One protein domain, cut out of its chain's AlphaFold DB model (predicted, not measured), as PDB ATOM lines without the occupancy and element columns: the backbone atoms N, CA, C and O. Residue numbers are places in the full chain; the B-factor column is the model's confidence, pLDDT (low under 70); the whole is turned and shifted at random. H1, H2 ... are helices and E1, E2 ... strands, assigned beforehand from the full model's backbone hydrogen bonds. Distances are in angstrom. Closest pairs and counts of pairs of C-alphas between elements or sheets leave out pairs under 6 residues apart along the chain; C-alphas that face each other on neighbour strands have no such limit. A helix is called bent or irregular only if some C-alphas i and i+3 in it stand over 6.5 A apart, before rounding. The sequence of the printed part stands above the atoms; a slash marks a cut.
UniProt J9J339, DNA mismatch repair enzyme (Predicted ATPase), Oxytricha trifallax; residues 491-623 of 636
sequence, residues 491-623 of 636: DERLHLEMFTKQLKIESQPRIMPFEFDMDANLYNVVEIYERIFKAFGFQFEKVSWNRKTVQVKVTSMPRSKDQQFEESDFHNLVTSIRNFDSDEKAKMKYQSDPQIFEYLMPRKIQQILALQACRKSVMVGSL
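AT A GLANCE: This is residues 491 to 623 of the 636 residues of the protein "DNA mismatch repair enzyme (Predicted ATPase)" of Oxytricha trifallax (UniProt J9J339). A strongly twisted, sharply bent sheet of three strands fills one end of a flat body, with the short helices H2 and H3 over it. H4, the longest helix, crosses H2, and H5 lies at the end of H4 far from the sheet. At the other end of the long axis H1 and H7 cross each other, and H6 lies between them and H4. The printed part has 133 residues with seven named helices and three named strands, in the order H1 E1 H2 H3 E2 E3 H4 H5 H6 H7; the antiparallel sheet runs E1 E3 E2, and the class is mixed, helices and strands. The whole is only just compact, close to loose, with a radius of gyration of the C-alphas of 16.6 A and spans of 63 by 40 by 18 A.

HOW THE PARTS SIT: E3, residues 549 to 558, is the inner strand of the sheet. E1, residues 507 to 519, is its antiparallel neighbour at one edge, with N 516 and O 552 at 3.0 A, within hydrogen-bond range. E2, residues 539 to 545, is the other edge strand and forms a hairpin with E3, with N 541 and O 553 at 2.8 A. E1 bends by 102 degrees at residue 511, and E3 by 64 degrees at residue 555. H2, residues 520 to 528, is on the sheet at a height of 9.8 A, over E3 and only just not over E2, on which 2 of its 9 C-alphas fall. H3, residues 530 to 535, is on the sheet over E2 and runs along the strands, at 5 degrees to E2 on the local plane. E1, H2 with H3, and E2 form a split strand-helix-strand unit, two strands running the same way with E3 between them, and its crossover is right-handed. H4, residues 567 to 582, only grazes the sheet with residues 567 to 570. With residues 574 to 581 alone it touches H2, about perpendicular at 89 degrees, closest at the C-alphas of Val 526 and Val 574, 6.8 A. H5, residues 584 to 589, and H4 touch only at the corner, and only just, with 3 pairs of C-alphas within 8 A, the closest being Phe 580 and Ala 586 at 6.1 A. H6, residues 593 to 600, only just touches H4, also with 3 pairs, the closest C-alphas being those of Ser 576 and Leu 600, 6.4 A. H1, residues 491 to 501, touches H6, with the C-alphas of Lys 501 and Pro 594 closest at 5.9 A. H7, residues 603 to 616, touches H1 at a steep tilt of 49 degrees, opposite ways, with the C-alphas of His 495 and Ala 613 closest at 5.1 A. In the seven helices every O i to N i+4 pair is within hydrogen-bond range.

IN THESE COORDINATES: E3 is 25.3 A from first to last C-alpha, E1 25.2 A and E2 18.1 A. H4 is 23.0 A long, H7 20.0 A and H1 15.2 A. C-alpha 491, where H1 begins, is at (52.521, 123.064, 66.838); C-alpha 567, where H4 begins, is at (83.514, 136.194, 62.358); C-alpha 616, where H7 ends, is at (55.054, 126.573, 59.361).

THE WHOLE: The two C-alphas farthest apart, those of Arg 547 and Gly 621, are 63.1 A apart. The printed part has no cut and no long link; the link E3 to H4 is short, and the others are tight. Mean pLDDT of the printed part is 89.5, and residues 620 to 623 are under 70.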
ATOM      1  N   ASP A 491      51.950 123.405  68.143       83.62
ATOM      2  CA  ASP A 491      52.521 123.064  66.838       83.62
ATOM      3  C   ASP A 491      53.858 123.793  66.590       83.62
ATOM      4  O   ASP A 491      54.814 123.185  66.112       83.62
ATOM      5  N   GLU A 492      54.004 125.038  67.065       84.81
ATOM      6  CA  GLU A 492      55.278 125.770  67.093       84.81
ATOM      7  C   GLU A 492      56.355 124.995  67.859       84.81
ATOM      8  O   GLU A 492      57.468 124.816  67.357       84.81
ATOM      9  N   ARG A 493      56.044 124.479  69.060       85.06
ATOM     10  CA  ARG A 493      57.017 123.680  69.826       85.06
ATOM     11  C   ARG A 493      57.332 122.350  69.135       85.06
ATOM     12  O   ARG A 493      58.486 121.918  69.188       85.06
ATOM     13  N   LEU A 494      56.357 121.714  68.482       84.81
ATOM     14  CA  LEU A 494      56.571 120.488  67.708       84.81
ATOM     15  C   LEU A 494      57.514 120.746  66.523       84.81
ATOM     16  O   LEU A 494      58.517 120.041  66.377       84.81
ATOM     17  N   HIS A 495      57.256 121.787  65.733       85.94
ATOM     18  CA  HIS A 495      58.106 122.184  64.613       85.94
ATOM     19  C   HIS A 495      59.511 122.596  65.063       85.94
ATOM     20  O   HIS A 495      60.489 122.130  64.479       85.94
ATOM     21  N   LEU A 496      59.639 123.380  66.136       86.69
ATOM     22  CA  LEU A 496      60.932 123.773  66.701       86.69
ATOM     23  C   LEU A 496      61.752 122.561  67.174       86.69
ATOM     24  O   LEU A 496      62.958 122.496  66.927       86.69
ATOM     25  N   GLU A 497      61.118 121.564  67.796       86.06
ATOM     26  CA  GLU A 497      61.793 120.309  68.138       86.06
ATOM     27  C   GLU A 497      62.177 119.478  66.909       86.06
ATOM     28  O   GLU A 497      63.238 118.854  66.918       86.06
ATOM     29  N   MET A 498      61.350 119.445  65.859       87.38
ATOM     30  CA  MET A 498      61.693 118.750  64.613       87.38
ATOM     31  C   MET A 498      62.891 119.405  63.922       87.38
ATOM     32  O   MET A 498      63.857 118.712  63.604       87.38
ATOM     33  N   PHE A 499      62.873 120.729  63.756       88.19
ATOM     34  CA  PHE A 499      63.969 121.480  63.141       88.19
ATOM     35  C   PHE A 499      65.262 121.414  63.963       88.19
ATOM     36  O   PHE A 499      66.337 121.332  63.380       88.19
ATOM     37  N   THR A 500      65.180 121.354  65.296       86.81
ATOM     38  CA  THR A 500      66.357 121.151  66.164       86.81
ATOM     39  C   THR A 500      66.940 119.735  66.034       86.81
ATOM     40  O   THR A 500      68.155 119.565  66.047       86.81
ATOM     41  N   LYS A 501      66.099 118.704  65.853       85.38
ATOM     42  CA  LYS A 501      66.540 117.309  65.620       85.38
ATOM     43  C   LYS A 501      67.089 117.080  64.207       85.38
ATOM     44  O   LYS A 501      67.937 116.215  64.021       85.38
ATOM     45  N   GLN A 502      66.603 117.834  63.222       85.81
ATOM     46  CA  GLN A 502      67.020 117.781  61.814       85.81
ATOM     47  C   GLN A 502      68.000 118.915  61.448       85.81
ATOM     48  O   GLN A 502      68.135 119.264  60.275       85.81
ATOM     49  N   LEU A 503      68.658 119.520  62.443       85.50
ATOM     50  CA  LEU A 503      69.366 120.785  62.283       85.50
ATOM     51  C   LEU A 503      70.585 120.674  61.360       85.50
ATOM     52  O   LEU A 503      71.618 120.109  61.713       85.50
ATOM     53  N   LYS A 504      70.453 121.276  60.178       87.44
ATOM     54  CA  LYS A 504      71.523 121.445  59.198       87.44
ATOM     55  C   LYS A 504      71.340 122.783  58.487       87.44
ATOM     56  O   LYS A 504      70.592 122.877  57.516       87.44
ATOM     57  N   ILE A 505      71.995 123.822  58.995       90.62
ATOM     58  CA  ILE A 505      71.975 125.156  58.381       90.62
ATOM     59  C   ILE A 505      72.791 125.136  57.078       90.62
ATOM     60  O   ILE A 505      73.828 124.476  56.991       90.62
ATOM     61  N   GLU A 506      72.327 125.856  56.052       91.12
ATOM     62  CA  GLU A 506      73.086 126.033  54.811       91.12
ATOM     63  C   GLU A 506      74.410 126.757  55.086       91.12
ATOM     64  O   GLU A 506      74.432 127.817  55.707       91.12
ATOM     65  N   SER A 507      75.513 126.224  54.568       94.12
ATOM     66  CA  SER A 507      76.800 126.919  54.549       94.12
ATOM     67  C   SER A 507      76.920 127.811  53.313       94.12
ATOM     68  O   SER A 507      76.677 127.364  52.192       94.12
ATOM     69  N   GLN A 508      77.380 129.044  53.505       94.12
ATOM     70  CA  GLN A 508      77.847 129.936  52.446       94.12
ATOM     71  C   GLN A 508      79.386 130.004  52.473       94.12
ATOM     72  O   GLN A 508      79.947 130.538  53.436       94.12
ATOM     73  N   PRO A 509      80.080 129.508  51.432       94.94
ATOM     74  CA  PRO A 509      81.520 129.687  51.275       94.94
ATOM     75  C   PRO A 509      81.902 131.170  51.217       94.94
ATOM     76  O   PRO A 509      81.218 131.976  50.577       94.94
ATOM     77  N   ARG A 510      83.006 131.541  51.869       93.94
ATOM     78  CA  ARG A 510      83.550 132.903  51.808       93.94
ATOM     79  C   ARG A 510      84.390 133.070  50.544       93.94
ATOM     80  O   ARG A 510      85.247 132.243  50.259       93.94
ATOM     81  N   ILE A 511      84.213 134.193  49.841       93.12
ATOM     82  CA  ILE A 511      85.085 134.591  48.715       93.12
ATOM     83  C   ILE A 511      86.538 134.751  49.198       93.12
ATOM     84  O   ILE A 511      87.476 134.371  48.504       93.12
ATOM     85  N   MET A 512      86.706 135.267  50.418       92.88
ATOM     86  CA  MET A 512      87.965 135.302  51.152       92.88
ATOM     87  C   MET A 512      87.767 134.591  52.503       92.88
ATOM     88  O   MET A 512      87.142 135.157  53.409       92.88
ATOM     89  N   PRO A 513      88.241 133.341  52.659       93.38
ATOM     90  CA  PRO A 513      88.369 132.702  53.967       93.38
ATOM     91  C   PRO A 513      89.203 133.574  54.913       93.38
ATOM     92  O   PRO A 513      90.142 134.229  54.458       93.38
ATOM     93  N   PHE A 514      88.877 133.584  56.208       92.75
ATOM     94  CA  PHE A 514      89.731 134.219  57.221       92.75
ATOM     95  C   PHE A 514      90.553 133.170  57.963       92.75
ATOM     96  O   PHE A 514      90.123 132.023  58.104       92.75
ATOM     97  N   GLU A 515      91.744 133.565  58.403       94.25
ATOM     98  CA  GLU A 515      92.702 132.709  59.097       94.25
ATOM     99  C   GLU A 515      93.111 133.357  60.418       94.25
ATOM    100  O   GLU A 515      93.356 134.563  60.463       94.25
ATOM    101  N   PHE A 516      93.184 132.567  61.488       93.94
ATOM    102  CA  PHE A 516      93.602 133.035  62.809       93.94
ATOM    103  C   PHE A 516      94.296 131.922  63.606       93.94
ATOM    104  O   PHE A 516      94.071 130.733  63.369       93.94
ATOM    105  N   ASP A 517      95.125 132.310  64.576       94.00
ATOM    106  CA  ASP A 517      95.769 131.379  65.505       94.00
ATOM    107  C   ASP A 517      94.847 131.038  66.686       94.00
ATOM    108  O   ASP A 517      94.347 131.918  67.390       94.00
ATOM    109  N   MET A 518      94.666 129.744  66.942       93.31
ATOM    110  CA  MET A 518      93.989 129.192  68.116       93.31
ATOM    111  C   MET A 518      95.014 128.513  69.037       93.31
ATOM    112  O   MET A 518      96.006 127.975  68.552       93.31
ATOM    113  N   ASP A 519      94.797 128.492  70.356       94.38
ATOM    114  CA  ASP A 519      95.601 127.644  71.254       94.38
ATOM    115  C   ASP A 519      95.395 126.155  70.924       94.38
ATOM    116  O   ASP A 519      94.275 125.726  70.639       94.38
ATOM    117  N   ALA A 520      96.461 125.355  70.986       93.19
ATOM    118  CA  ALA A 520      96.413 123.946  70.597       93.19
ATOM    119  C   ALA A 520      95.460 123.100  71.464       93.19
ATOM    120  O   ALA A 520      94.842 122.166  70.955       93.19
ATOM    121  N   ASN A 521      95.282 123.438  72.747       92.06
ATOM    122  CA  ASN A 521      94.338 122.728  73.615       92.06
ATOM    123  C   ASN A 521      92.895 123.090  73.248       92.06
ATOM    124  O   ASN A 521      92.049 122.207  73.134       92.06
ATOM    125  N   LEU A 522      92.626 124.376  72.993       94.00
ATOM    126  CA  LEU A 522      91.316 124.838  72.528       94.00
ATOM    127  C   LEU A 522      90.954 124.244  71.157       94.00
ATOM    128  O   LEU A 522      89.801 123.874  70.940       94.00
ATOM    129  N   TYR A 523      91.934 124.091  70.264       95.06
ATOM    130  CA  TYR A 523      91.723 123.436  68.977       95.06
ATOM    131  C   TYR A 523      91.323 121.959  69.130       95.06
ATOM    132  O   TYR A 523      90.390 121.533  68.456       95.06
ATOM    133  N   ASN A 524      91.938 121.193  70.044       93.56
ATOM    134  CA  ASN A 524      91.528 119.803  70.311       93.56
ATOM    135  C   ASN A 524      90.041 119.706  70.695       93.56
ATOM    136  O   ASN A 524      89.322 118.844  70.195       93.56
ATOM    137  N   VAL A 525      89.562 120.619  71.547       94.25
ATOM    138  CA  VAL A 525      88.144 120.687  71.946       94.25
ATOM    139  C   VAL A 525      87.258 121.042  70.745       94.25
ATOM    140  O   VAL A 525      86.223 120.415  70.521       94.25
ATOM    141  N   VAL A 526      87.672 122.005  69.921       94.50
ATOM    142  CA  VAL A 526      86.961 122.383  68.687       94.50
ATOM    143  C   VAL A 526      86.919 121.238  67.661       94.50
ATOM    144  O   VAL A 526      85.905 121.087  66.983       94.50
ATOM    145  N   GLU A 527      87.957 120.402  67.580       93.88
ATOM    146  CA  GLU A 527      88.020 119.215  66.712       93.88
ATOM    147  C   GLU A 527      87.080 118.095  67.212       93.88
ATOM    148  O   GLU A 527      86.303 117.556  66.425       93.88
ATOM    149  N   ILE A 528      87.020 117.836  68.529       93.00
ATOM    150  CA  ILE A 528      86.034 116.923  69.155       93.00
ATOM    151  C   ILE A 528      84.585 117.344  68.838       93.00
ATOM    152  O   ILE A 528      83.706 116.502  68.623       93.00
ATOM    153  N   TYR A 529      84.328 118.653  68.777       93.31
ATOM    154  CA  TYR A 529      83.006 119.223  68.529       93.31
ATOM    155  C   TYR A 529      82.796 119.754  67.089       93.31
ATOM    156  O   TYR A 529      81.793 120.427  66.848       93.31
ATOM    157  N   GLU A 530      83.639 119.403  66.099       93.69
ATOM    158  CA  GLU A 530      83.539 119.884  64.693       93.69
ATOM    159  C   GLU A 530      82.129 119.674  64.107       93.69
ATOM    160  O   GLU A 530      81.553 120.547  63.453       93.69
ATOM    161  N   ARG A 531      81.521 118.526  64.424       92.38
ATOM    162  CA  ARG A 531      80.151 118.156  64.033       92.38
ATOM    163  C   ARG A 531      79.085 119.193  64.422       92.38
ATOM    164  O   ARG A 531      78.096 119.326  63.707       92.38
ATOM    165  N   ILE A 532      79.300 119.954  65.499       93.06
ATOM    166  CA  ILE A 532      78.415 121.040  65.949       93.06
ATOM    167  C   ILE A 532      78.540 122.255  65.027       93.06
ATOM    168  O   ILE A 532      77.533 122.733  64.510       93.06
ATOM    169  N   PHE A 533      79.769 122.705  64.752       94.75
ATOM    170  CA  PHE A 533      80.035 123.778  63.785       94.75
ATOM    171  C   PHE A 533      79.395 123.465  62.427       94.75
ATOM    172  O   PHE A 533      78.682 124.300  61.869       94.75
ATOM    173  N   LYS A 534      79.570 122.226  61.957       93.81
ATOM    174  CA  LYS A 534      79.056 121.718  60.679       93.81
ATOM    175  C   LYS A 534      77.527 121.657  60.611       93.81
ATOM    176  O   LYS A 534      76.958 122.008  59.581       93.81
ATOM    177  N   ALA A 535      76.852 121.257  61.693       92.44
ATOM    178  CA  ALA A 535      75.387 121.288  61.799       92.44
ATOM    179  C   ALA A 535      74.844 122.730  61.822       92.44
ATOM    180  O   ALA A 535      73.837 123.043  61.183       92.44
ATOM    181  N   PHE A 536      75.560 123.632  62.498       94.25
ATOM    182  CA  PHE A 536      75.276 125.066  62.535       94.25
ATOM    183  C   PHE A 536      75.701 125.834  61.268       94.25
ATOM    184  O   PHE A 536      75.448 127.032  61.190       94.25
ATOM    185  N   GLY A 537      76.284 125.176  60.260       94.12
ATOM    186  CA  GLY A 537      76.613 125.766  58.956       94.12
ATOM    187  C   GLY A 537      77.998 126.421  58.847       94.12
ATOM    188  O   GLY A 537      78.348 126.901  57.767       94.12
ATOM    189  N   PHE A 538      78.810 126.405  59.907       95.56
ATOM    190  CA  PHE A 538      80.222 126.807  59.872       95.56
ATOM    191  C   PHE A 538      81.097 125.680  59.297       95.56
ATOM    192  O   PHE A 538      80.875 124.503  59.581       95.56
ATOM    193  N   GLN A 539      82.126 126.032  58.524       95.75
ATOM    194  CA  GLN A 539      83.136 125.091  58.022       95.75
ATOM    195  C   GLN A 539      84.525 125.712  58.154       95.75
ATOM    196  O   GLN A 539      84.709 126.893  57.846       95.75
ATOM    197  N   PHE A 540      85.496 124.921  58.607       95.69
ATOM    198  CA  PHE A 540      86.870 125.361  58.807       95.69
ATOM    199  C   PHE A 540      87.873 124.239  58.528       95.69
ATOM    200  O   PHE A 540      87.534 123.059  58.554       95.69
ATOM    201  N   GLU A 541      89.115 124.629  58.269       94.88
ATOM    202  CA  GLU A 541      90.237 123.767  57.911       94.88
ATOM    203  C   GLU A 541      91.457 124.101  58.782       94.88
ATOM    204  O   GLU A 541      91.656 125.243  59.206       94.88
ATOM    205  N   LYS A 542      92.293 123.096  59.049       94.38
ATOM    206  CA  LYS A 542      93.554 123.221  59.792       94.38
ATOM    207  C   LYS A 542      94.694 123.470  58.804       94.38
ATOM    208  O   LYS A 542      94.988 122.601  57.988       94.38
ATOM    209  N   VAL A 543      95.325 124.644  58.877       93.62
ATOM    210  CA  VAL A 543      96.381 125.070  57.936       93.62
ATOM    211  C   VAL A 543      97.766 124.661  58.426       93.62
ATOM    212  O   VAL A 543      98.547 124.084  57.673       93.62
ATOM    213  N   SER A 544      98.084 124.954  59.688       92.25
ATOM    214  CA  SER A 544      99.383 124.641  60.284       92.25
ATOM    215  C   SER A 544      99.259 124.351  61.782       92.25
ATOM    216  O   SER A 544      98.309 124.784  62.436       92.25
ATOM    217  N   TRP A 545     100.210 123.586  62.326       92.69
ATOM    218  CA  TRP A 545     100.258 123.211  63.739       92.69
ATOM    219  C   TRP A 545     101.646 123.496  64.313       92.69
ATOM    220  O   TRP A 545     102.638 122.883  63.916       92.69
ATOM    221  N   ASN A 546     101.709 124.386  65.300       89.19
ATOM    222  CA  ASN A 546     102.894 124.692  66.093       89.19
ATOM    223  C   ASN A 546     102.776 124.079  67.500       89.19
ATOM    224  O   ASN A 546     101.708 123.675  67.944       89.19
ATOM    225  N   ARG A 547     103.870 124.059  68.273       80.88
ATOM    226  CA  ARG A 547     103.897 123.500  69.649       80.88
ATOM    227  C   ARG A 547     102.952 124.170  70.669       80.88
ATOM    228  O   ARG A 547     102.905 123.718  71.808       80.88
ATOM    229  N   LYS A 548     102.277 125.263  70.300       88.44
ATOM    230  CA  LYS A 548     101.351 126.024  71.159       88.44
ATOM    231  C   LYS A 548     100.108 126.525  70.422       88.44
ATOM    232  O   LYS A 548      99.070 126.659  71.050       88.44
ATOM    233  N   THR A 549     100.205 126.804  69.122       93.44
ATOM    234  CA  THR A 549      99.104 127.358  68.325       93.44
ATOM    235  C   THR A 549      98.793 126.509  67.100       93.44
ATOM    236  O   THR A 549      99.677 125.859  66.542       93.44
ATOM    237  N   VAL A 550      97.535 126.538  66.674       94.88
ATOM    238  CA  VAL A 550      97.029 125.915  65.450       94.88
ATOM    239  C   VAL A 550      96.387 127.007  64.607       94.88
ATOM    240  O   VAL A 550      95.500 127.714  65.085       94.88
ATOM    241  N   GLN A 551      96.833 127.144  63.363       95.12
ATOM    242  CA  GLN A 551      96.288 128.112  62.415       95.12
ATOM    243  C   GLN A 551      95.020 127.525  61.789       95.12
ATOM    244  O   GLN A 551      95.073 126.513  61.079       95.12
ATOM    245  N   VAL A 552      93.879 128.154  62.063       95.69
ATOM    246  CA  VAL A 552      92.552 127.718  61.613       95.69
ATOM    247  C   VAL A 552      92.048 128.653  60.522       95.69
ATOM    248  O   VAL A 552      92.115 129.872  60.665       95.69
ATOM    249  N   LYS A 553      91.519 128.077  59.441       95.94
ATOM    250  CA  LYS A 553      90.970 128.776  58.275       95.94
ATOM    251  C   LYS A 553      89.477 128.528  58.165       95.94
ATOM    252  O   LYS A 553      89.071 127.403  57.898       95.94
ATOM    253  N   VAL A 554      88.646 129.550  58.334       96.44
ATOM    254  CA  VAL A 554      87.186 129.410  58.222       96.44
ATOM    255  C   VAL A 554      86.769 129.645  56.772       96.44
ATOM    256  O   VAL A 554      86.841 130.763  56.253       96.44
ATOM    257  N   THR A 555      86.358 128.565  56.110       96.12
ATOM    258  CA  THR A 555      86.057 128.513  54.674       96.12
ATOM    259  C   THR A 555      84.599 128.836  54.369       96.12
ATOM    260  O   THR A 555      84.332 129.504  53.369       96.12
ATOM    261  N   SER A 556      83.666 128.463  55.252       96.00
ATOM    262  CA  SER A 556      82.234 128.763  55.106       96.00
ATOM    263  C   SER A 556      81.592 129.230  56.411       96.00
ATOM    264  O   SER A 556      81.934 128.759  57.496       96.00
ATOM    265  N   MET A 557      80.609 130.121  56.285       94.94
ATOM    266  CA  MET A 557      79.797 130.659  57.384       94.94
ATOM    267  C   MET A 557      78.327 130.225  57.241       94.94
ATOM    268  O   MET A 557      77.913 129.876  56.131       94.94
ATOM    269  N   PRO A 558      77.510 130.273  58.309       94.88
ATOM    270  CA  PRO A 558      76.092 129.949  58.228       94.88
ATOM    271  C   PRO A 558      75.346 130.957  57.352       94.88
ATOM    272  O   PRO A 558      75.605 132.163  57.401       94.88
ATOM    273  N   ARG A 559      74.394 130.468  56.562       91.19
ATOM    274  CA  ARG A 559      73.581 131.266  55.648       91.19
ATOM    275  C   ARG A 559      72.161 131.418  56.179       91.19
ATOM    276  O   ARG A 559      71.516 130.445  56.564       91.19
ATOM    277  N   SER A 560      71.641 132.638  56.122       88.25
ATOM    278  CA  SER A 560      70.224 132.938  56.322       88.25
ATOM    279  C   SER A 560      69.783 134.043  55.364       88.25
ATOM    280  O   SER A 560      70.613 134.749  54.792       88.25
ATOM    281  N   LYS A 561      68.468 134.171  55.170       82.88
ATOM    282  CA  LYS A 561      67.844 135.312  54.480       82.88
ATOM    283  C   LYS A 561      67.584 136.479  55.439       82.88
ATOM    284  O   LYS A 561      67.672 137.630  55.033       82.88
ATOM    285  N   ASP A 562      67.310 136.152  56.703       81.25
ATOM    286  CA  ASP A 562      66.736 137.068  57.695       81.25
ATOM    287  C   ASP A 562      67.777 137.495  58.761       81.25
ATOM    288  O   ASP A 562      67.461 138.256  59.673       81.25
ATOM    289  N   GLN A 563      69.012 136.976  58.686       86.94
ATOM    290  CA  GLN A 563      70.117 137.236  59.625       86.94
ATOM    291  C   GLN A 563      71.482 137.173  58.923       86.94
ATOM    292  O   GLN A 563      71.721 136.281  58.109       86.94
ATOM    293  N   GLN A 564      72.402 138.067  59.295       90.06
ATOM    294  CA  GLN A 564      73.796 138.043  58.843       90.06
ATOM    295  C   GLN A 564      74.707 137.428  59.914       90.06
ATOM    296  O   GLN A 564      74.617 137.773  61.096       90.06
ATOM    297  N   PHE A 565      75.603 136.535  59.489       92.69
ATOM    298  CA  PHE A 565      76.623 135.922  60.340       92.69
ATOM    299  C   PHE A 565      77.994 136.570  60.127       92.69
ATOM    300  O   PHE A 565      78.368 136.927  59.009       92.69
ATOM    301  N   GLU A 566      78.738 136.702  61.216       92.62
ATOM    302  CA  GLU A 566      80.018 137.400  61.309       92.62
ATOM    303  C   GLU A 566      81.103 136.494  61.899       92.62
ATOM    304  O   GLU A 566      80.815 135.485  62.539       92.62
ATOM    305  N   GLU A 567      82.368 136.885  61.744       92.62
ATOM    306  CA  GLU A 567      83.514 136.194  62.358       92.62
ATOM    307  C   GLU A 567      83.369 136.134  63.898       92.62
ATOM    308  O   GLU A 567      83.717 135.135  64.531       92.62
ATOM    309  N   SER A 568      82.722 137.150  64.487       93.38
ATOM    310  CA  SER A 568      82.316 137.207  65.896       93.38
ATOM    311  C   SER A 568      81.432 136.020  66.322       93.38
ATOM    312  O   SER A 568      81.648 135.459  67.396       93.38
ATOM    313  N   ASP A 569      80.490 135.564  65.486       94.25
ATOM    314  CA  ASP A 569      79.615 134.421  65.792       94.25
ATOM    315  C   ASP A 569      80.398 133.100  65.878       94.25
ATOM    316  O   ASP A 569      80.068 132.246  66.705       94.25
ATOM    317  N   PHE A 570      81.456 132.940  65.071       94.81
ATOM    318  CA  PHE A 570      82.337 131.769  65.141       94.81
ATOM    319  C   PHE A 570      83.115 131.751  66.464       94.81
ATOM    320  O   PHE A 570      83.115 130.746  67.175       94.81
ATOM    321  N   HIS A 571      83.735 132.875  66.842       94.31
ATOM    322  CA  HIS A 571      84.479 132.984  68.103       94.31
ATOM    323  C   HIS A 571      83.575 132.858  69.342       94.31
ATOM    324  O   HIS A 571      83.981 132.263  70.346       94.31
ATOM    325  N   ASN A 572      82.330 133.338  69.261       94.75
ATOM    326  CA  ASN A 572      81.312 133.108  70.286       94.75
ATOM    327  C   ASN A 572      81.015 131.609  70.453       94.75
ATOM    328  O   ASN A 572      81.052 131.111  71.576       94.75
ATOM    329  N   LEU A 573      80.802 130.868  69.358       95.00
ATOM    330  CA  LEU A 573      80.558 129.419  69.402       95.00
ATOM    331  C   LEU A 573      81.762 128.630  69.950       95.00
ATOM    332  O   LEU A 573      81.572 127.749  70.788       95.00
ATOM    333  N   VAL A 574      82.994 128.981  69.559       95.12
ATOM    334  CA  VAL A 574      84.228 128.418  70.157       95.12
ATOM    335  C   VAL A 574      84.257 128.649  71.673       95.12
ATOM    336  O   VAL A 574      84.611 127.747  72.431       95.12
ATOM    337  N   THR A 575      83.845 129.832  72.133       93.94
ATOM    338  CA  THR A 575      83.803 130.173  73.563       93.94
ATOM    339  C   THR A 575      82.704 129.403  74.304       93.94
ATOM    340  O   THR A 575      82.952 128.880  75.389       93.94
ATOM    341  N   SER A 576      81.514 129.252  73.714       93.88
ATOM    342  CA  SER A 576      80.443 128.404  74.260       93.88
ATOM    343  C   SER A 576      80.877 126.942  74.388       93.88
ATOM    344  O   SER A 576      80.646 126.332  75.429       93.88
ATOM    345  N   ILE A 577      81.557 126.401  73.373       94.31
ATOM    346  CA  ILE A 577      82.097 125.033  73.380       94.31
ATOM    347  C   ILE A 577      83.190 124.870  74.441       94.31
ATOM    348  O   ILE A 577      83.142 123.907  75.201       94.31
ATOM    349  N   ARG A 578      84.115 125.830  74.578       93.25
ATOM    350  CA  ARG A 578      85.123 125.829  75.652       93.25
ATOM    351  C   ARG A 578      84.483 125.801  77.041       93.25
ATOM    352  O   ARG A 578      84.949 125.075  77.913       93.25
ATOM    353  N   ASN A 579      83.434 126.594  77.253       92.25
ATOM    354  CA  ASN A 579      82.748 126.671  78.540       92.25
ATOM    355  C   ASN A 579      81.976 125.377  78.846       92.25
ATOM    356  O   ASN A 579      82.029 124.904  79.976       92.25
ATOM    357  N   PHE A 580      81.329 124.772  77.843       92.44
ATOM    358  CA  PHE A 580      80.696 123.453  77.962       92.44
ATOM    359  C   PHE A 580      81.713 122.346  78.266       92.44
ATOM    360  O   PHE A 580      81.477 121.527  79.149       92.44
ATOM    361  N   ASP A 581      82.868 122.350  77.597       91.00
ATOM    362  CA  ASP A 581      83.925 121.370  77.858       91.00
ATOM    363  C   ASP A 581      84.629 121.582  79.214       91.00
ATOM    364  O   ASP A 581      85.203 120.653  79.772       91.00
ATOM    365  N   SER A 582      84.536 122.783  79.789       90.19
ATOM    366  CA  SER A 582      85.048 123.077  81.134       90.19
ATOM    367  C   SER A 582      84.053 122.746  82.259       90.19
ATOM    368  O   SER A 582      84.456 122.718  83.421       90.19
ATOM    369  N   ASP A 583      82.769 122.517  81.952       91.44
ATOM    370  CA  ASP A 583      81.724 122.215  82.941       91.44
ATOM    371  C   ASP A 583      81.284 120.745  82.873       91.44
ATOM    372  O   ASP A 583      80.374 120.353  82.136       91.44
ATOM    373  N   GLU A 584      81.892 119.924  83.728       88.75
ATOM    374  CA  GLU A 584      81.531 118.513  83.893       88.75
ATOM    375  C   GLU A 584      80.048 118.304  84.260       88.75
ATOM    376  O   GLU A 584      79.458 117.298  83.866       88.75
ATOM    377  N   LYS A 585      79.379 119.260  84.929       88.44
ATOM    378  CA  LYS A 585      77.929 119.154  85.189       88.44
ATOM    379  C   LYS A 585      77.124 119.317  83.902       88.44
ATOM    380  O   LYS A 585      76.115 118.631  83.726       88.44
ATOM    381  N   ALA A 586      77.556 120.196  82.997       85.44
ATOM    382  CA  ALA A 586      76.931 120.352  81.690       85.44
ATOM    383  C   ALA A 586      77.122 119.087  80.837       85.44
ATOM    384  O   ALA A 586      76.136 118.600  80.278       85.44
ATOM    385  N   LYS A 587      78.326 118.493  80.819       85.88
ATOM    386  CA  LYS A 587      78.584 117.193  80.162       85.88
ATOM    387  C   LYS A 587      77.709 116.071  80.726       85.88
ATOM    388  O   LYS A 587      77.038 115.374  79.968       85.88
ATOM    389  N   MET A 588      77.652 115.922  82.054       85.69
ATOM    390  CA  MET A 588      76.819 114.899  82.702       85.69
ATOM    391  C   MET A 588      75.323 115.074  82.402       85.69
ATOM    392  O   MET A 588      74.603 114.077  82.325       85.69
ATOM    393  N   LYS A 589      74.846 116.313  82.223       85.06
ATOM    394  CA  LYS A 589      73.435 116.628  81.942       85.06
ATOM    395  C   LYS A 589      73.056 116.480  80.461       85.06
ATOM    396  O   LYS A 589      71.948 116.032  80.160       85.06
ATOM    397  N   TYR A 590      73.936 116.871  79.542       85.25
ATOM    398  CA  TYR A 590      73.672 116.916  78.101       85.25
ATOM    399  C   TYR A 590      74.527 115.873  77.373       85.25
ATOM    400  O   TYR A 590      75.551 116.185  76.776       85.25
ATOM    401  N   GLN A 591      74.092 114.614  77.440       80.94
ATOM    402  CA  GLN A 591      74.851 113.464  76.930       80.94
ATOM    403  C   GLN A 591      74.552 113.131  75.460       80.94
ATOM    404  O   GLN A 591      75.361 112.484  74.802       80.94
ATOM    405  N   SER A 592      73.384 113.531  74.941       83.12
ATOM    406  CA  SER A 592      72.973 113.227  73.563       83.12
ATOM    407  C   SER A 592      73.104 114.432  72.636       83.12
ATOM    408  O   SER A 592      72.789 115.559  73.022       83.12
ATOM    409  N   ASP A 593      73.505 114.188  71.387       79.06
ATOM    410  CA  ASP A 593      73.765 115.234  70.390       79.06
ATOM    411  C   ASP A 593      72.650 116.292  70.271       79.06
ATOM    412  O   ASP A 593      72.986 117.475  70.285       79.06
ATOM    413  N   PRO A 594      71.338 115.955  70.255       79.69
ATOM    414  CA  PRO A 594      70.283 116.970  70.189       79.69
ATOM    415  C   PRO A 594      70.233 117.889  71.417       79.69
ATOM    416  O   PRO A 594      69.909 119.064  71.276       79.69
ATOM    417  N   GLN A 595      70.573 117.385  72.610       84.75
ATOM    418  CA  GLN A 595      70.657 118.206  73.826       84.75
ATOM    419  C   GLN A 595      71.880 119.124  73.791       84.75
ATOM    420  O   GLN A 595      71.802 120.275  74.212       84.75
ATOM    421  N   ILE A 596      73.003 118.619  73.274       86.75
ATOM    422  CA  ILE A 596      74.240 119.386  73.108       86.75
ATOM    423  C   ILE A 596      74.028 120.495  72.061       86.75
ATOM    424  O   ILE A 596      74.415 121.637  72.299       86.75
ATOM    425  N   PHE A 597      73.337 120.201  70.950       86.44
ATOM    426  CA  PHE A 597      72.914 121.205  69.968       86.44
ATOM    427  C   PHE A 597      71.952 122.243  70.571       86.44
ATOM    428  O   PHE A 597      72.137 123.427  70.311       86.44
ATOM    429  N   GLU A 598      70.953 121.844  71.375       85.75
ATOM    430  CA  GLU A 598      70.015 122.780  72.030       85.75
ATOM    431  C   GLU A 598      70.731 123.686  73.053       85.75
ATOM    432  O   GLU A 598      70.437 124.878  73.119       85.75
ATOM    433  N   TYR A 599      71.716 123.162  73.796       88.69
ATOM    434  CA  TYR A 599      72.501 123.929  74.775       88.69
ATOM    435  C   TYR A 599      73.519 124.892  74.135       88.69
ATOM    436  O   TYR A 599      73.685 126.013  74.614       88.69
ATOM    437  N   LEU A 600      74.190 124.482  73.053       91.19
ATOM    438  CA  LEU A 600      75.229 125.276  72.378       91.19
ATOM    439  C   LEU A 600      74.709 126.163  71.235       91.19
ATOM    440  O   LEU A 600      75.515 126.792  70.547       91.19
ATOM    441  N   MET A 601      73.395 126.223  71.002       90.62
ATOM    442  CA  MET A 601      72.817 126.921  69.851       90.62
ATOM    443  C   MET A 601      73.097 128.439  69.868       90.62
ATOM    444  O   MET A 601      72.634 129.141  70.772       90.62
ATOM    445  N   PRO A 602      73.766 129.003  68.841       92.06
ATOM    446  CA  PRO A 602      73.903 130.449  68.699       92.06
ATOM    447  C   PRO A 602      72.535 131.134  68.609       92.06
ATOM    448  O   PRO A 602      71.662 130.692  67.860       92.06
ATOM    449  N   ARG A 603      72.355 132.263  69.313       89.56
ATOM    450  CA  ARG A 603      71.068 132.991  69.382       89.56
ATOM    451  C   ARG A 603      70.473 133.308  68.000       89.56
ATOM    452  O   ARG A 603      69.269 133.150  67.821       89.56
ATOM    453  N   LYS A 604      71.309 133.668  67.014       91.94
ATOM    454  CA  LYS A 604      70.891 133.900  65.616       91.94
ATOM    455  C   LYS A 604      70.272 132.649  64.974       91.94
ATOM    456  O   LYS A 604      69.256 132.747  64.297       91.94
ATOM    457  N   ILE A 605      70.843 131.466  65.219       91.38
ATOM    458  CA  ILE A 605      70.306 130.184  64.730       91.38
ATOM    459  C   ILE A 605      68.993 129.858  65.445       91.38
ATOM    460  O   ILE A 605      68.007 129.552  64.782       91.38
ATOM    461  N   GLN A 606      68.930 130.031  66.768       90.31
ATOM    462  CA  GLN A 606      67.698 129.829  67.538       90.31
ATOM    463  C   GLN A 606      66.542 130.720  67.041       90.31
ATOM    464  O   GLN A 606      65.409 130.254  66.925       90.31
ATOM    465  N   GLN A 607      66.826 131.979  66.688       89.12
ATOM    466  CA  GLN A 607      65.858 132.897  66.074       89.12
ATOM    467  C   GLN A 607      65.386 132.414  64.695       89.12
ATOM    468  O   GLN A 607      64.186 132.433  64.429       89.12
ATOM    469  N   ILE A 608      66.294 131.931  63.839       89.00
ATOM    470  CA  ILE A 608      65.941 131.371  62.522       89.00
ATOM    471  C   ILE A 608      65.006 130.163  62.676       89.00
ATOM    472  O   ILE A 608      63.987 130.100  61.989       89.00
ATOM    473  N   LEU A 609      65.302 129.235  63.594       89.00
ATOM    474  CA  LEU A 609      64.454 128.057  63.819       89.00
ATOM    475  C   LEU A 609      63.089 128.426  64.417       89.00
ATOM    476  O   LEU A 609      62.083 127.831  64.034       89.00
ATOM    477  N   ALA A 610      63.026 129.426  65.302       87.75
ATOM    478  CA  ALA A 610      61.763 129.935  65.840       87.75
ATOM    479  C   ALA A 610      60.889 130.580  64.746       87.75
ATOM    480  O   ALA A 610      59.708 130.259  64.640       87.75
ATOM    481  N   LEU A 611      61.473 131.415  63.876       86.81
ATOM    482  CA  LEU A 611      60.766 132.013  62.736       86.81
ATOM    483  C   LEU A 611      60.299 130.956  61.722       86.81
ATOM    484  O   LEU A 611      59.208 131.079  61.164       86.81
ATOM    485  N   GLN A 612      61.090 129.904  61.490       86.94
ATOM    486  CA  GLN A 612      60.692 128.769  60.650       86.94
ATOM    487  C   GLN A 612      59.560 127.947  61.279       86.94
ATOM    488  O   GLN A 612      58.663 127.513  60.556       86.94
ATOM    489  N   ALA A 613      59.566 127.748  62.601       88.75
ATOM    490  CA  ALA A 613      58.493 127.063  63.320       88.75
ATOM    491  C   ALA A 613      57.180 127.857  63.266       88.75
ATOM    492  O   ALA A 613      56.171 127.316  62.812       88.75
ATOM    493  N   CYS A 614      57.207 129.142  63.628       84.19
ATOM    494  CA  CYS A 614      56.044 130.031  63.598       84.19
ATOM    495  C   CYS A 614      55.400 130.082  62.198       84.19
ATOM    496  O   CYS A 614      54.214 129.793  62.045       84.19
ATOM    497  N   ARG A 615      56.205 130.312  61.145       84.81
ATOM    498  CA  ARG A 615      55.737 130.376  59.743       84.81
ATOM    499  C   ARG A 615      55.230 129.044  59.169       84.81
ATOM    500  O   ARG A 615      54.598 129.064  58.114       84.81
ATOM    501  N   LYS A 616      55.532 127.900  59.795       85.88
ATOM    502  CA  LYS A 616      55.054 126.573  59.361       85.88
ATOM    503  C   LYS A 616      53.838 126.084  60.157       85.88
ATOM    504  O   LYS A 616      53.105 125.229  59.669       85.88
ATOM    505  N   SER A 617      53.643 126.593  61.370       85.25
ATOM    506  CA  SER A 617      52.651 126.054  62.301       85.25
ATOM    507  C   SER A 617      51.227 126.503  61.987       85.25
ATOM    508  O   SER A 617      51.007 127.581  61.430       85.25
ATOM    509  N   VAL A 618      50.244 125.687  62.375       76.25
ATOM    510  CA  VAL A 618      48.812 125.988  62.214       76.25
ATOM    511  C   VAL A 618      48.487 127.353  62.826       76.25
ATOM    512  O   VAL A 618      48.712 127.580  64.015       76.25
ATOM    513  N   MET A 619      47.939 128.272  62.027       76.31
ATOM    514  CA  MET A 619      47.581 129.608  62.502       76.31
ATOM    515  C   MET A 619      46.329 129.577  63.389       76.31
ATOM    516  O   MET A 619      45.459 128.705  63.284       76.31
ATOM    517  N   VAL A 620      46.197 130.576  64.262       68.00
ATOM    518  CA  VAL A 620      44.942 130.823  64.980       68.00
ATOM    519  C   VAL A 620      43.864 131.208  63.962       68.00
ATOM    520  O   VAL A 620      44.060 132.108  63.152       68.00
ATOM    521  N   GLY A 621      42.727 130.513  63.987       63.06
ATOM    522  CA  GLY A 621      41.600 130.731  63.078       63.06
ATOM    523  C   GLY A 621      41.611 129.914  61.780       63.06
ATOM    524  O   GLY A 621      40.553 129.790  61.170       63.06
ATOM    525  N   SER A 622      42.737 129.319  61.358       57.59
ATOM    526  CA  SER A 622      42.823 128.637  60.048       57.59
ATOM    527  C   SER A 622      42.312 127.193  60.031       57.59
ATOM    528  O   SER A 622      42.147 126.619  58.958       57.59
ATOM    529  N   LEU A 623      42.086 126.588  61.199       56.22
ATOM    530  CA  LEU A 623      41.576 125.223  61.344       56.22
ATOM    531  C   LEU A 623      40.183 125.275  61.984       56.22
ATOM    532  O   LEU A 623      40.043 125.862  63.056       56.22
TER     533      LEU A 623